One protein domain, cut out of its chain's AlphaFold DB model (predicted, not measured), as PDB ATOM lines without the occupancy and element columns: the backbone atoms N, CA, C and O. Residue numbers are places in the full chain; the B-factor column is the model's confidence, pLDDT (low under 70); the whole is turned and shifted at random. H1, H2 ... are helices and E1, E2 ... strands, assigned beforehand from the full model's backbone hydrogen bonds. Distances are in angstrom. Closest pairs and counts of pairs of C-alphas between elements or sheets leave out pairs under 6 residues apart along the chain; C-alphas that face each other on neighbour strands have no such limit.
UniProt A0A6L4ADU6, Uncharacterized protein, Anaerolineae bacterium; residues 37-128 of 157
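What this domain is: This is residues 37 to 128 of the 157 residues of an uncharacterized protein of Anaerolineae bacterium (UniProt A0A6L4ADU6). Two helices, long H2 and shorter H1, lie side by side over one face of a three-stranded sheet, whose other face is bare. The 92 printed residues run H1 E1 E2 E3 H2; the class is mixed, and E1 E2 E3, in that order, form an antiparallel meander, each strand beside the one before. The whole is compact, radius of gyration of the C-alphas 14.1 A, though elongated, 44 by 25 by 24 A.

How they stand to each other: H1, residues 37 to 49, has every O i to N i+4 pair within hydrogen-bond range. E1, residues 52 to 62, and E2, residues 68 to 77, form a hairpin, N 58 to O 72 2.9 A. E2 and E3, residues 80 to 87, form another, N 73 to O 84 2.8 A. H2, residues 94 to 121, has 20 of 24 pairs within range; it touches H1 the same way, closest C-alphas Ile 43 and Arg 109, 5.4 A.

Where its parts are: H1 begins at C-alpha 37 (45.834, 22.107, 24.090); H2, 41.5 A long, ends at C-alpha 121 (38.447, -3.111, 39.084).

The domain as a whole: The printed part has no cut and no long link; no printed residue is under 70 in pLDDT.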
ATOM      1  N   ALA A  37      44.621  22.297  23.295       97.44
ATOM      2  CA  ALA A  37      45.834  22.107  24.090       97.44
ATOM      3  C   ALA A  37      45.547  21.574  25.506       97.44
ATOM      4  O   ALA A  37      46.275  20.723  26.009       97.44
ATOM      5  N   THR A  38      44.458  22.028  26.138       98.12
ATOM      6  CA  THR A  38      44.027  21.519  27.449       98.12
ATOM      7  C   THR A  38      43.639  20.045  27.358       98.12
ATOM      8  O   THR A  38      44.076  19.245  28.176       98.12
ATOM      9  N   LEU A  39      42.863  19.668  26.338       98.38
ATOM     10  CA  LEU A  39      42.450  18.279  26.127       98.38
ATOM     11  C   LEU A  39      43.632  17.366  25.779       98.38
ATOM     12  O   LEU A  39      43.698  16.251  26.283       98.38
ATOM     13  N   GLN A  40      44.578  17.836  24.963       98.50
ATOM     14  CA  GLN A  40      45.817  17.110  24.677       98.50
ATOM     15  C   GLN A  40      46.621  16.874  25.960       98.50
ATOM     16  O   GLN A  40      47.039  15.747  26.201       98.50
ATOM     17  N   GLY A  41      46.771  17.891  26.820       98.56
ATOM     18  CA  GLY A  41      47.430  17.753  28.123       98.56
ATOM     19  C   GLY A  41      46.750  16.730  29.042       98.56
ATOM     20  O   GLY A  41      47.426  15.867  29.594       98.56
ATOM     21  N   GLU A  42      45.417  16.762  29.140       98.50
ATOM     22  CA  GLU A  42      44.643  15.768  29.905       98.50
ATOM     23  C   GLU A  42      44.837  14.342  29.357       98.50
ATOM     24  O   GLU A  42      44.990  13.393  30.122       98.50
ATOM     25  N   ILE A  43      44.870  14.176  28.029       98.69
ATOM     26  CA  ILE A  43      45.130  12.878  27.393       98.69
ATOM     27  C   ILE A  43      46.556  12.398  27.689       98.69
ATOM     28  O   ILE A  43      46.727  11.224  28.011       98.69
ATOM     29  N   VAL A  44      47.565  13.276  27.614       98.69
ATOM     30  CA  VAL A  44      48.957  12.940  27.972       98.69
ATOM     31  C   VAL A  44      49.031  12.455  29.416       98.69
ATOM     32  O   VAL A  44      49.643  11.423  29.682       98.69
ATOM     33  N   GLU A  45      48.376  13.157  30.340       98.56
ATOM     34  CA  GLU A  45      48.354  12.785  31.754       98.56
ATOM     35  C   GLU A  45      47.733  11.394  31.971       98.56
ATOM     36  O   GLU A  45      48.310  10.556  32.667       98.56
ATOM     37  N   ILE A  46      46.579  11.118  31.354       98.44
ATOM     38  CA  ILE A  46      45.889   9.828  31.508       98.44
ATOM     39  C   ILE A  46      46.675   8.694  30.845       98.44
ATOM     40  O   ILE A  46      46.814   7.625  31.434       98.44
ATOM     41  N   LEU A  47      47.229   8.911  29.649       98.38
ATOM     42  CA  LEU A  47      48.087   7.922  28.993       98.38
ATOM     43  C   LEU A  47      49.334   7.621  29.839       98.38
ATOM     44  O   LEU A  47      49.695   6.456  29.984       98.38
ATOM     45  N   GLY A  48      49.931   8.637  30.469       97.88
ATOM     46  CA  GLY A  48      51.025   8.454  31.425       97.88
ATOM     47  C   GLY A  48      50.623   7.587  32.622       97.88
ATOM     48  O   GLY A  48      51.338   6.654  32.979       97.88
ATOM     49  N   LYS A  49      49.432   7.819  33.193       96.81
ATOM     50  CA  LYS A  49      48.858   6.967  34.257       96.81
ATOM     51  C   LYS A  49      48.611   5.523  33.801       96.81
ATOM     52  O   LYS A  49      48.677   4.612  34.619       96.81
ATOM     53  N   LEU A  50      48.353   5.314  32.510       96.12
ATOM     54  CA  LEU A  50      48.194   4.002  31.873       96.12
ATOM     55  C   LEU A  50      49.529   3.349  31.458       96.12
ATOM     56  O   LEU A  50      49.519   2.287  30.836       96.12
ATOM     57  N   GLY A  51      50.672   3.955  31.799       95.94
ATOM     58  CA  GLY A  51      52.005   3.404  31.537       95.94
ATOM     59  C   GLY A  51      52.584   3.738  30.159       95.94
ATOM     60  O   GLY A  51      53.594   3.149  29.771       95.94
ATOM     61  N   ALA A  52      51.972   4.663  29.417       97.88
ATOM     62  CA  ALA A  52      52.526   5.152  28.162       97.88
ATOM     63  C   ALA A  52      53.623   6.203  28.392       97.88
ATOM     64  O   ALA A  52      53.543   7.024  29.306       97.88
ATOM     65  N   VAL A  53      54.620   6.228  27.508       98.12
ATOM     66  CA  VAL A  53      55.678   7.250  27.477       98.12
ATOM     67  C   VAL A  53      55.880   7.783  26.057       98.12
ATOM     68  O   VAL A  53      55.372   7.215  25.091       98.12
ATOM     69  N   GLY A  54      56.599   8.904  25.925       97.12
ATOM     70  CA  GLY A  54      56.898   9.505  24.619       97.12
ATOM     71  C   GLY A  54      55.647   9.909  23.834       97.12
ATOM     72  O   GLY A  54      55.588   9.681  22.633       97.12
ATOM     73  N   ILE A  55      54.634  10.449  24.518       98.56
ATOM     74  CA  ILE A  55      53.323  10.755  23.936       98.56
ATOM     75  C   ILE A  55      53.398  12.042  23.108       98.56
ATOM     76  O   ILE A  55      53.792  13.087  23.626       98.56
ATOM     77  N   TYR A  56      52.963  11.991  21.849       98.06
ATOM     78  CA  TYR A  56      52.828  13.174  20.995       98.06
ATOM     79  C   TYR A  56      51.662  13.049  20.007       98.06
ATOM     80  O   TYR A  56      51.206  11.954  19.675       98.06
ATOM     81  N   PHE A  57      51.185  14.201  19.533       98.31
ATOM     82  CA  PHE A  57      50.070  14.320  18.597       98.31
ATOM     83  C   PHE A  57      50.590  14.740  17.227       98.31
ATOM     84  O   PHE A  57      51.420  15.643  17.127       98.31
ATOM     85  N   LEU A  58      50.081  14.099  16.180       97.69
ATOM     86  CA  LEU A  58      50.248  14.520  14.795       97.69
ATOM     87  C   LEU A  58      48.885  14.908  14.232       97.69
ATOM     88  O   LEU A  58      47.973  14.082  14.195       97.69
ATOM     89  N   ASP A  59      48.749  16.153  13.792       95.62
ATOM     90  CA  ASP A  59      47.540  16.642  13.134       95.62
ATOM     91  C   ASP A  59      47.430  16.036  11.733       95.62
ATOM     92  O   ASP A  59      48.420  15.930  11.004       95.62
ATOM     93  N   GLY A  60      46.217  15.681  11.320       94.38
ATOM     94  CA  GLY A  60      46.009  15.095  10.005       94.38
ATOM     95  C   GLY A  60      44.566  15.119   9.534       94.38
ATOM     96  O   GLY A  60      43.674  15.729  10.138       94.38
ATOM     97  N   THR A  61      44.337  14.440   8.415       92.88
ATOM     98  CA  THR A  61      43.000  14.190   7.881       92.88
ATOM     99  C   THR A  61      42.844  12.732   7.508       92.88
ATOM    100  O   THR A  61      43.750  12.148   6.926       92.88
ATOM    101  N   PHE A  62      41.682  12.171   7.819       87.06
ATOM    102  CA  PHE A  62      41.311  10.818   7.440       87.06
ATOM    103  C   PHE A  62      40.757  10.826   6.019       87.06
ATOM    104  O   PHE A  62      39.942  11.687   5.669       87.06
ATOM    105  N   GLU A  63      41.206   9.866   5.215       79.06
ATOM    106  CA  GLU A  63      40.698   9.642   3.865       79.06
ATOM    107  C   GLU A  63      39.255   9.112   3.906       79.06
ATOM    108  O   GLU A  63      38.869   8.379   4.820       79.06
ATOM    109  N   GLY A  64      38.448   9.506   2.919       78.00
ATOM    110  CA  GLY A  64      37.043   9.116   2.792       78.00
ATOM    111  C   GLY A  64      36.101  10.296   2.556       78.00
ATOM    112  O   GLY A  64      36.465  11.461   2.734       78.00
ATOM    113  N   GLU A  65      34.868   9.982   2.152       79.62
ATOM    114  CA  GLU A  65      33.802  10.964   1.959       79.62
ATOM    115  C   GLU A  65      32.679  10.781   2.994       79.62
ATOM    116  O   GLU A  65      32.061   9.710   3.046       79.62
ATOM    117  N   PRO A  66      32.351  11.819   3.788       86.69
ATOM    118  CA  PRO A  66      32.970  13.154   3.824       86.69
ATOM    119  C   PRO A  66      34.354  13.185   4.508       86.69
ATOM    120  O   PRO A  66      34.618  12.396   5.416       86.69
ATOM    121  N   ARG A  67      35.206  14.147   4.113       89.25
ATOM    122  CA  ARG A  67      36.540  14.384   4.703       89.25
ATOM    123  C   ARG A  67      36.440  14.662   6.205       89.25
ATOM    124  O   ARG A  67      35.559  15.401   6.648       89.25
ATOM    125  N   ARG A  68      37.381  14.129   6.992       93.88
ATOM    126  CA  ARG A  68      37.425  14.317   8.454       93.88
ATOM    127  C   ARG A  68      38.806  14.774   8.913       93.88
ATOM    128  O   ARG A  68      39.813  14.176   8.545       93.88
ATOM    129  N   TYR A  69      38.850  15.815   9.737       95.88
ATOM    130  CA  TYR A  69      40.065  16.209  10.455       95.88
ATOM    131  C   TYR A  69      40.291  15.300  11.660       95.88
ATOM    132  O   TYR A  69      39.349  14.685  12.163       95.88
ATOM    133  N   GLY A  70      41.520  15.229  12.151       97.06
ATOM    134  CA  GLY A  70      41.797  14.482  13.364       97.06
ATOM    135  C   GLY A  70      43.251  14.521  13.790       97.06
ATOM    136  O   GLY A  70      44.030  15.345  13.313       97.06
ATOM    137  N   PHE A  71      43.583  13.605  14.692       97.38
ATOM    138  CA  PHE A  71      44.925  13.431  15.222       97.38
ATOM    139  C   PHE A  71      45.317  11.961  15.210       97.38
ATOM    140  O   PHE A  71      44.488  11.086  15.463       97.38
ATOM    141  N   THR A  72      46.607  11.723  15.037       97.38
ATOM    142  CA  THR A  72      47.251  10.474  15.416       97.38
ATOM    143  C   THR A  72      48.030  10.708  16.707       97.38
ATOM    144  O   THR A  72      48.933  11.544  16.752       97.38
ATOM    145  N   VAL A  73      47.684   9.975  17.766       98.38
ATOM    146  CA  VAL A  73      48.399   9.988  19.048       98.38
ATOM    147  C   VAL A  73      49.388   8.833  19.055       98.38
ATOM    148  O   VAL A  73      48.973   7.675  19.064       98.38
ATOM    149  N   ASN A  74      50.680   9.138  19.051       98.25
ATOM    150  CA  ASN A  74      51.749   8.141  19.097       98.25
ATOM    151  C   ASN A  74      52.359   8.101  20.495       98.25
ATOM    152  O   ASN A  74      52.496   9.140  21.141       98.25
ATOM    153  N   PHE A  75      52.715   6.907  20.955       98.44
ATOM    154  CA  PHE A  75      53.352   6.674  22.250       98.44
ATOM    155  C   PHE A  75      54.012   5.291  22.270       98.44
ATOM    156  O   PHE A  75      53.918   4.528  21.307       98.44
ATOM    157  N   THR A  76      54.680   4.949  23.367       97.44
ATOM    158  CA  THR A  76      55.197   3.597  23.607       97.44
ATOM    159  C   THR A  76      54.715   3.058  24.949       97.44
ATOM    160  O   THR A  76      54.511   3.816  25.896       97.44
ATOM    161  N   VAL A  77      54.526   1.741  25.034       96.12
ATOM    162  CA  VAL A  77      54.195   1.011  26.267       96.12
ATOM    163  C   VAL A  77      55.163  -0.157  26.370       96.12
ATOM    164  O   VAL A  77      55.196  -0.985  25.469       96.12
ATOM    165  N   GLN A  78      55.968  -0.216  27.436       94.12
ATOM    166  CA  GLN A  78      56.982  -1.271  27.618       94.12
ATOM    167  C   GLN A  78      57.838  -1.499  26.353       94.12
ATOM    168  O   GLN A  78      57.948  -2.619  25.883       94.12
ATOM    169  N   THR A  79      58.382  -0.417  25.779       94.31
ATOM    170  CA  THR A  79      59.153  -0.380  24.509       94.31
ATOM    171  C   THR A  79      58.383  -0.711  23.225       94.31
ATOM    172  O   THR A  79      58.893  -0.449  22.136       94.31
ATOM    173  N   ILE A  80      57.134  -1.173  23.314       95.31
ATOM    174  CA  ILE A  80      56.287  -1.470  22.157       95.31
ATOM    175  C   ILE A  80      55.641  -0.169  21.647       95.31
ATOM    176  O   ILE A  80      54.959   0.515  22.419       95.31
ATOM    177  N   PRO A  81      55.826   0.201  20.363       96.69
ATOM    178  CA  PRO A  81      55.149   1.349  19.767       96.69
ATOM    179  C   PRO A  81      53.634   1.177  19.751       96.69
ATOM    180  O   PRO A  81      53.122   0.076  19.550       96.69
ATOM    181  N   ALA A  82      52.912   2.275  19.922       97.50
ATOM    182  CA  ALA A  82      51.462   2.291  19.959       97.50
ATOM    183  C   ALA A  82      50.900   3.553  19.298       97.50
ATOM    184  O   ALA A  82      51.550   4.603  19.259       97.50
ATOM    185  N   ARG A  83      49.677   3.435  18.773       97.44
ATOM    186  CA  ARG A  83      48.993   4.512  18.056       97.44
ATOM    187  C   ARG A  83      47.496   4.514  18.328       97.44
ATOM    188  O   ARG A  83      46.845   3.474  18.267       97.44
ATOM    189  N   ILE A  84      46.941   5.700  18.562       97.75
ATOM    190  CA  ILE A  84      45.495   5.938  18.565       97.75
ATOM    191  C   ILE A  84      45.166   6.948  17.471       97.75
ATOM    192  O   ILE A  84      45.597   8.098  17.531       97.75
ATOM    193  N   ASP A  85      44.348   6.532  16.514       95.94
ATOM    194  CA  ASP A  85      43.829   7.408  15.471       95.94
ATOM    195  C   ASP A  85      42.458   7.964  15.873       95.94
ATOM    196  O   ASP A  85      41.512   7.225  16.161       95.94
ATOM    197  N   VAL A  86      42.352   9.292  15.917       95.56
ATOM    198  CA  VAL A  86      41.176  10.020  16.396       95.56
ATOM    199  C   VAL A  86      40.634  10.900  15.287       95.56
ATOM    200  O   VAL A  86      41.189  11.953  14.988       95.56
ATOM    201  N   ALA A  87      39.504  10.504  14.714       95.00
ATOM    202  CA  ALA A  87      38.820  11.284  13.695       95.00
ATOM    203  C   ALA A  87      37.693  12.125  14.316       95.00
ATOM    204  O   ALA A  87      36.778  11.587  14.945       95.00
ATOM    205  N   ALA A  88      37.701  13.436  14.078       95.00
ATOM    206  CA  ALA A  88      36.568  14.301  14.385       95.00
ATOM    207  C   ALA A  88      35.359  13.960  13.513       95.00
ATOM    208  O   ALA A  88      35.486  13.285  12.488       95.00
ATOM    209  N   LEU A  89      34.166  14.397  13.912       93.69
ATOM    210  CA  LEU A  89      33.011  14.314  13.022       93.69
ATOM    211  C   LEU A  89      33.253  15.166  11.765       93.69
ATOM    212  O   LEU A  89      33.943  16.187  11.849       93.69
ATOM    213  N   PRO A  90      32.722  14.751  10.604       93.88
ATOM    214  CA  PRO A  90      32.822  15.554   9.396       93.88
ATOM    215  C   PRO A  90      32.169  16.922   9.600       93.88
ATOM    216  O   PRO A  90      31.164  17.046  10.298       93.88
ATOM    217  N   ILE A  91      32.746  17.946   8.982       94.25
ATOM    218  CA  ILE A  91      32.271  19.331   9.043       94.25
ATOM    219  C   ILE A  91      31.948  19.816   7.635       94.25
ATOM    220  O   ILE A  91      32.596  19.411   6.669       94.25
ATOM    221  N   ARG A  92      30.950  20.693   7.512       91.75
ATOM    222  CA  ARG A  92      30.621  21.333   6.226       91.75
ATOM    223  C   ARG A  92      31.470  22.574   5.959       91.75
ATOM    224  O   ARG A  92      31.599  22.997   4.816       91.75
ATOM    225  N   SER A  93      32.026  23.163   7.017       90.44
ATOM    226  CA  SER A  93      32.850  24.369   6.971       90.44
ATOM    227  C   SER A  93      34.009  24.274   7.956       90.44
ATOM    228  O   SER A  93      33.818  23.902   9.115       90.44
ATOM    229  N   ASP A  94      35.193  24.712   7.526       91.00
ATOM    230  CA  ASP A  94      36.406  24.756   8.353       91.00
ATOM    231  C   ASP A  94      36.291  25.687   9.569       91.00
ATOM    232  O   ASP A  94      37.045  25.538  10.528       91.00
ATOM    233  N   THR A  95      35.298  26.581   9.601       91.31
ATOM    234  CA  THR A  95      35.004  27.431  10.772       91.31
ATOM    235  C   THR A  95      34.699  26.624  12.040       91.31
ATOM    236  O   THR A  95      34.920  27.106  13.149       91.31
ATOM    237  N   ASN A  96      34.231  25.380  11.894       91.31
ATOM    238  CA  ASN A  96      33.939  24.477  13.007       91.31
ATOM    239  C   ASN A  96      35.062  23.472  13.304       91.31
ATOM    240  O   ASN A  96      34.888  22.639  14.198       91.31
ATOM    241  N   LYS A  97      36.198  23.532  12.595       94.56
ATOM    242  CA  LYS A  97      37.279  22.540  12.694       94.56
ATOM    243  C   LYS A  97      37.744  22.330  14.135       94.56
ATOM    244  O   LYS A  97      37.694  21.206  14.630       94.56
ATOM    245  N   ASP A  98      38.116  23.401  14.830       94.94
ATOM    246  CA  ASP A  98      38.658  23.304  16.191       94.94
ATOM    247  C   ASP A  98      37.630  22.764  17.186       94.94
ATOM    248  O   ASP A  98      37.971  22.001  18.087       94.94
ATOM    249  N   ARG A  99      36.349  23.099  16.998       94.12
ATOM    250  CA  ARG A  99      35.260  22.601  17.850       94.12
ATOM    251  C   ARG A  99      35.017  21.108  17.633       94.12
ATOM    252  O   ARG A  99      34.804  20.382  18.600       94.12
ATOM    253  N   ALA A 100      35.063  20.649  16.383       94.44
ATOM    254  CA  ALA A 100      34.921  19.235  16.048       94.44
ATOM    255  C   ALA A 100      36.113  18.415  16.573       94.44
ATOM    256  O   ALA A 100      35.924  17.348  17.158       94.44
ATOM    257  N   LEU A 101      37.334  18.942  16.436       96.56
ATOM    258  CA  LEU A 101      38.547  18.349  17.003       96.56
ATOM    259  C   LEU A 101      38.497  18.305  18.538       96.56
ATOM    260  O   LEU A 101      38.829  17.278  19.130       96.56
ATOM    261  N   ALA A 102      38.025  19.372  19.189       96.69
ATOM    262  CA  ALA A 102      37.901  19.424  20.644       96.69
ATOM    263  C   ALA A 102      36.882  18.404  21.156       96.69
ATOM    264  O   ALA A 102      37.146  17.715  22.137       96.69
ATOM    265  N   GLN A 103      35.753  18.234  20.467       96.00
ATOM    266  CA  GLN A 103      34.808  17.169  20.799       96.00
ATOM    267  C   GLN A 103      35.456  15.782  20.670       96.00
ATOM    268  O   GLN A 103      35.293  14.944  21.556       96.00
ATOM    269  N   ALA A 104      36.210  15.536  19.596       96.06
ATOM    270  CA  ALA A 104      36.868  14.252  19.373       96.06
ATOM    271  C   ALA A 104      37.883  13.922  20.480       96.06
ATOM    272  O   ALA A 104      37.870  12.818  21.028       96.06
ATOM    273  N   LEU A 105      38.715  14.897  20.866       97.75
ATOM    274  CA  LEU A 105      39.665  14.740  21.968       97.75
ATOM    275  C   LEU A 105      38.965  14.602  23.323       97.75
ATOM    276  O   LEU A 105      39.402  13.810  24.148       97.75
ATOM    277  N   TYR A 106      37.859  15.310  23.551       97.69
ATOM    278  CA  TYR A 106      37.052  15.144  24.760       97.69
ATOM    279  C   TYR A 106      36.525  13.707  24.897       97.69
ATOM    280  O   TYR A 106      36.628  13.100  25.963       97.69
ATOM    281  N   LEU A 107      36.016  13.126  23.807       96.31
ATOM    282  CA  LEU A 107      35.556  11.735  23.792       96.31
ATOM    283  C   LEU A 107      36.707  10.746  24.002       96.31
ATOM    284  O   LEU A 107      36.554   9.796  24.771       96.31
ATOM    285  N   LEU A 108      37.864  10.977  23.367       97.69
ATOM    286  CA  LEU A 108      39.055  10.160  23.605       97.69
ATOM    287  C   LEU A 108      39.471  10.225  25.079       97.69
ATOM    288  O   LEU A 108      39.698   9.184  25.692       97.69
ATOM    289  N   ARG A 109      39.530  11.428  25.657       98.12
ATOM    290  CA  ARG A 109      39.876  11.638  27.063       98.12
ATOM    291  C   ARG A 109      38.961  10.833  27.979       98.12
ATOM    292  O   ARG A 109      39.458  10.090  28.817       98.12
ATOM    293  N   ASN A 110      37.644  10.937  27.793       97.31
ATOM    294  CA  ASN A 110      36.672  10.218  28.621       97.31
ATOM    295  C   ASN A 110      36.803   8.698  28.467       97.31
ATOM    296  O   ASN A 110      36.682   7.963  29.443       97.31
ATOM    297  N   ARG A 111      37.076   8.213  27.250       96.88
ATOM    298  CA  ARG A 111      37.336   6.790  27.008       96.88
ATOM    299  C   ARG A 111      38.578   6.317  27.763       96.88
ATOM    300  O   ARG A 111      38.521   5.275  28.405       96.88
ATOM    301  N   LEU A 112      39.685   7.051  27.673       97.94
ATOM    302  CA  LEU A 112      40.934   6.698  28.355       97.94
ATOM    303  C   LEU A 112      40.779   6.753  29.878       97.94
ATOM    304  O   LEU A 112      41.281   5.883  30.579       97.94
ATOM    305  N   GLU A 113      40.041   7.737  30.387       97.69
ATOM    306  CA  GLU A 113      39.697   7.844  31.807       97.69
ATOM    307  C   GLU A 113      38.871   6.638  32.278       97.69
ATOM    308  O   GLU A 113      39.200   6.015  33.285       97.69
ATOM    309  N   ALA A 114      37.856   6.236  31.507       96.19
ATOM    310  CA  ALA A 114      37.085   5.029  31.791       96.19
ATOM    311  C   ALA A 114      37.968   3.771  31.773       96.19
ATOM    312  O   ALA A 114      37.835   2.917  32.643       96.19
ATOM    313  N   GLN A 115      38.902   3.671  30.825       96.12
ATOM    314  CA  GLN A 115      39.854   2.564  30.750       96.12
ATOM    315  C   GLN A 115      40.836   2.533  31.934       96.12
ATOM    316  O   GLN A 115      41.162   1.454  32.425       96.12
ATOM    317  N   TYR A 116      41.282   3.697  32.411       95.69
ATOM    318  CA  TYR A 116      42.101   3.814  33.618       95.69
ATOM    319  C   TYR A 116      41.360   3.285  34.847       95.69
ATOM    320  O   TYR A 116      41.913   2.483  35.596       95.69
ATOM    321  N   TYR A 117      40.093   3.663  35.021       95.38
ATOM    322  CA  TYR A 117      39.290   3.132  36.117       95.38
ATOM    323  C   TYR A 117      38.963   1.647  35.945       95.38
ATOM    324  O   TYR A 117      39.030   0.913  36.925       95.38
ATOM    325  N   ALA A 118      38.682   1.175  34.728       93.75
ATOM    326  CA  ALA A 118      38.439  -0.244  34.466       93.75
ATOM    327  C   ALA A 118      39.630  -1.112  34.907       93.75
ATOM    328  O   ALA A 118      39.437  -2.117  35.587       93.75
ATOM    329  N   ALA A 119      40.865  -0.673  34.640       92.12
ATOM    330  CA  ALA A 119      42.071  -1.374  35.085       92.12
ATOM    331  C   ALA A 119      42.179  -1.528  36.614       92.12
ATOM    332  O   ALA A 119      42.857  -2.437  37.089       92.12
ATOM    333  N   ALA A 120      41.517  -0.665  37.393       89.62
ATOM    334  CA  ALA A 120      41.507  -0.758  38.849       89.62
ATOM    335  C   ALA A 120      40.551  -1.842  39.381       89.62
ATOM    336  O   ALA A 120      40.772  -2.355  40.477       89.62
ATOM    337  N   TYR A 121      39.502  -2.193  38.629       92.44
ATOM    338  CA  TYR A 121      38.447  -3.111  39.084       92.44
ATOM    339  C   TYR A 121      38.360  -4.411  38.273       92.44
ATOM    340  O   TYR A 121      37.673  -5.339  38.696       92.44
ATOM    341  N   GLU A 122      39.063  -4.507  37.144       92.31
ATOM    342  CA  GLU A 122      39.071  -5.675  36.262       92.31
ATOM    343  C   GLU A 122      40.481  -6.297  36.204       92.31
ATOM    344  O   GLU A 122      41.331  -5.865  35.417       92.31
ATOM    345  N   PRO A 123      40.771  -7.321  37.034       86.56
ATOM    346  CA  PRO A 123      42.066  -7.990  37.027       86.56
ATOM    347  C   PRO A 123      42.421  -8.542  35.642       86.56
ATOM    348  O   PRO A 123      41.631  -9.248  35.019       86.56
ATOM    349  N   GLY A 124      43.637  -8.250  35.175       85.50
ATOM    350  CA  GLY A 124      44.146  -8.727  33.885       85.50
ATOM    351  C   GLY A 124      43.788  -7.852  32.680       85.50
ATOM    352  O   GLY A 124      44.220  -8.158  31.569       85.50
ATOM    353  N   VAL A 125      43.055  -6.749  32.866       90.56
ATOM    354  CA  VAL A 125      42.832  -5.777  31.791       90.56
ATOM    355  C   VAL A 125      44.119  -5.016  31.488       90.56
ATOM    356  O   VAL A 125      44.751  -4.445  32.375       90.56
ATOM    357  N   ILE A 126      44.482  -4.974  30.204       91.25
ATOM    358  CA  ILE A 126      45.568  -4.146  29.669       91.25
ATOM    359  C   ILE A 126      44.926  -3.079  28.766       91.25
ATOM    360  O   ILE A 126      44.705  -3.330  27.579       91.25
ATOM    361  N   PRO A 127      44.604  -1.884  29.298       94.88
ATOM    362  CA  PRO A 127      43.849  -0.843  28.591       94.88
ATOM    363  C   PRO A 127      44.356  -0.468  27.202       94.88
ATOM    364  O   PRO A 127      43.568  -0.218  26.288       94.88
ATOM    365  N   LEU A 128      45.682  -0.407  27.061       96.25
ATOM    366  CA  LEU A 128      46.344   0.085  25.860       96.25
ATOM    367  C   LEU A 128      46.659  -1.021  24.848       96.25
ATOM    368  O   LEU A 128      47.117  -0.716  23.749       96.25
TER     369      LEU A 128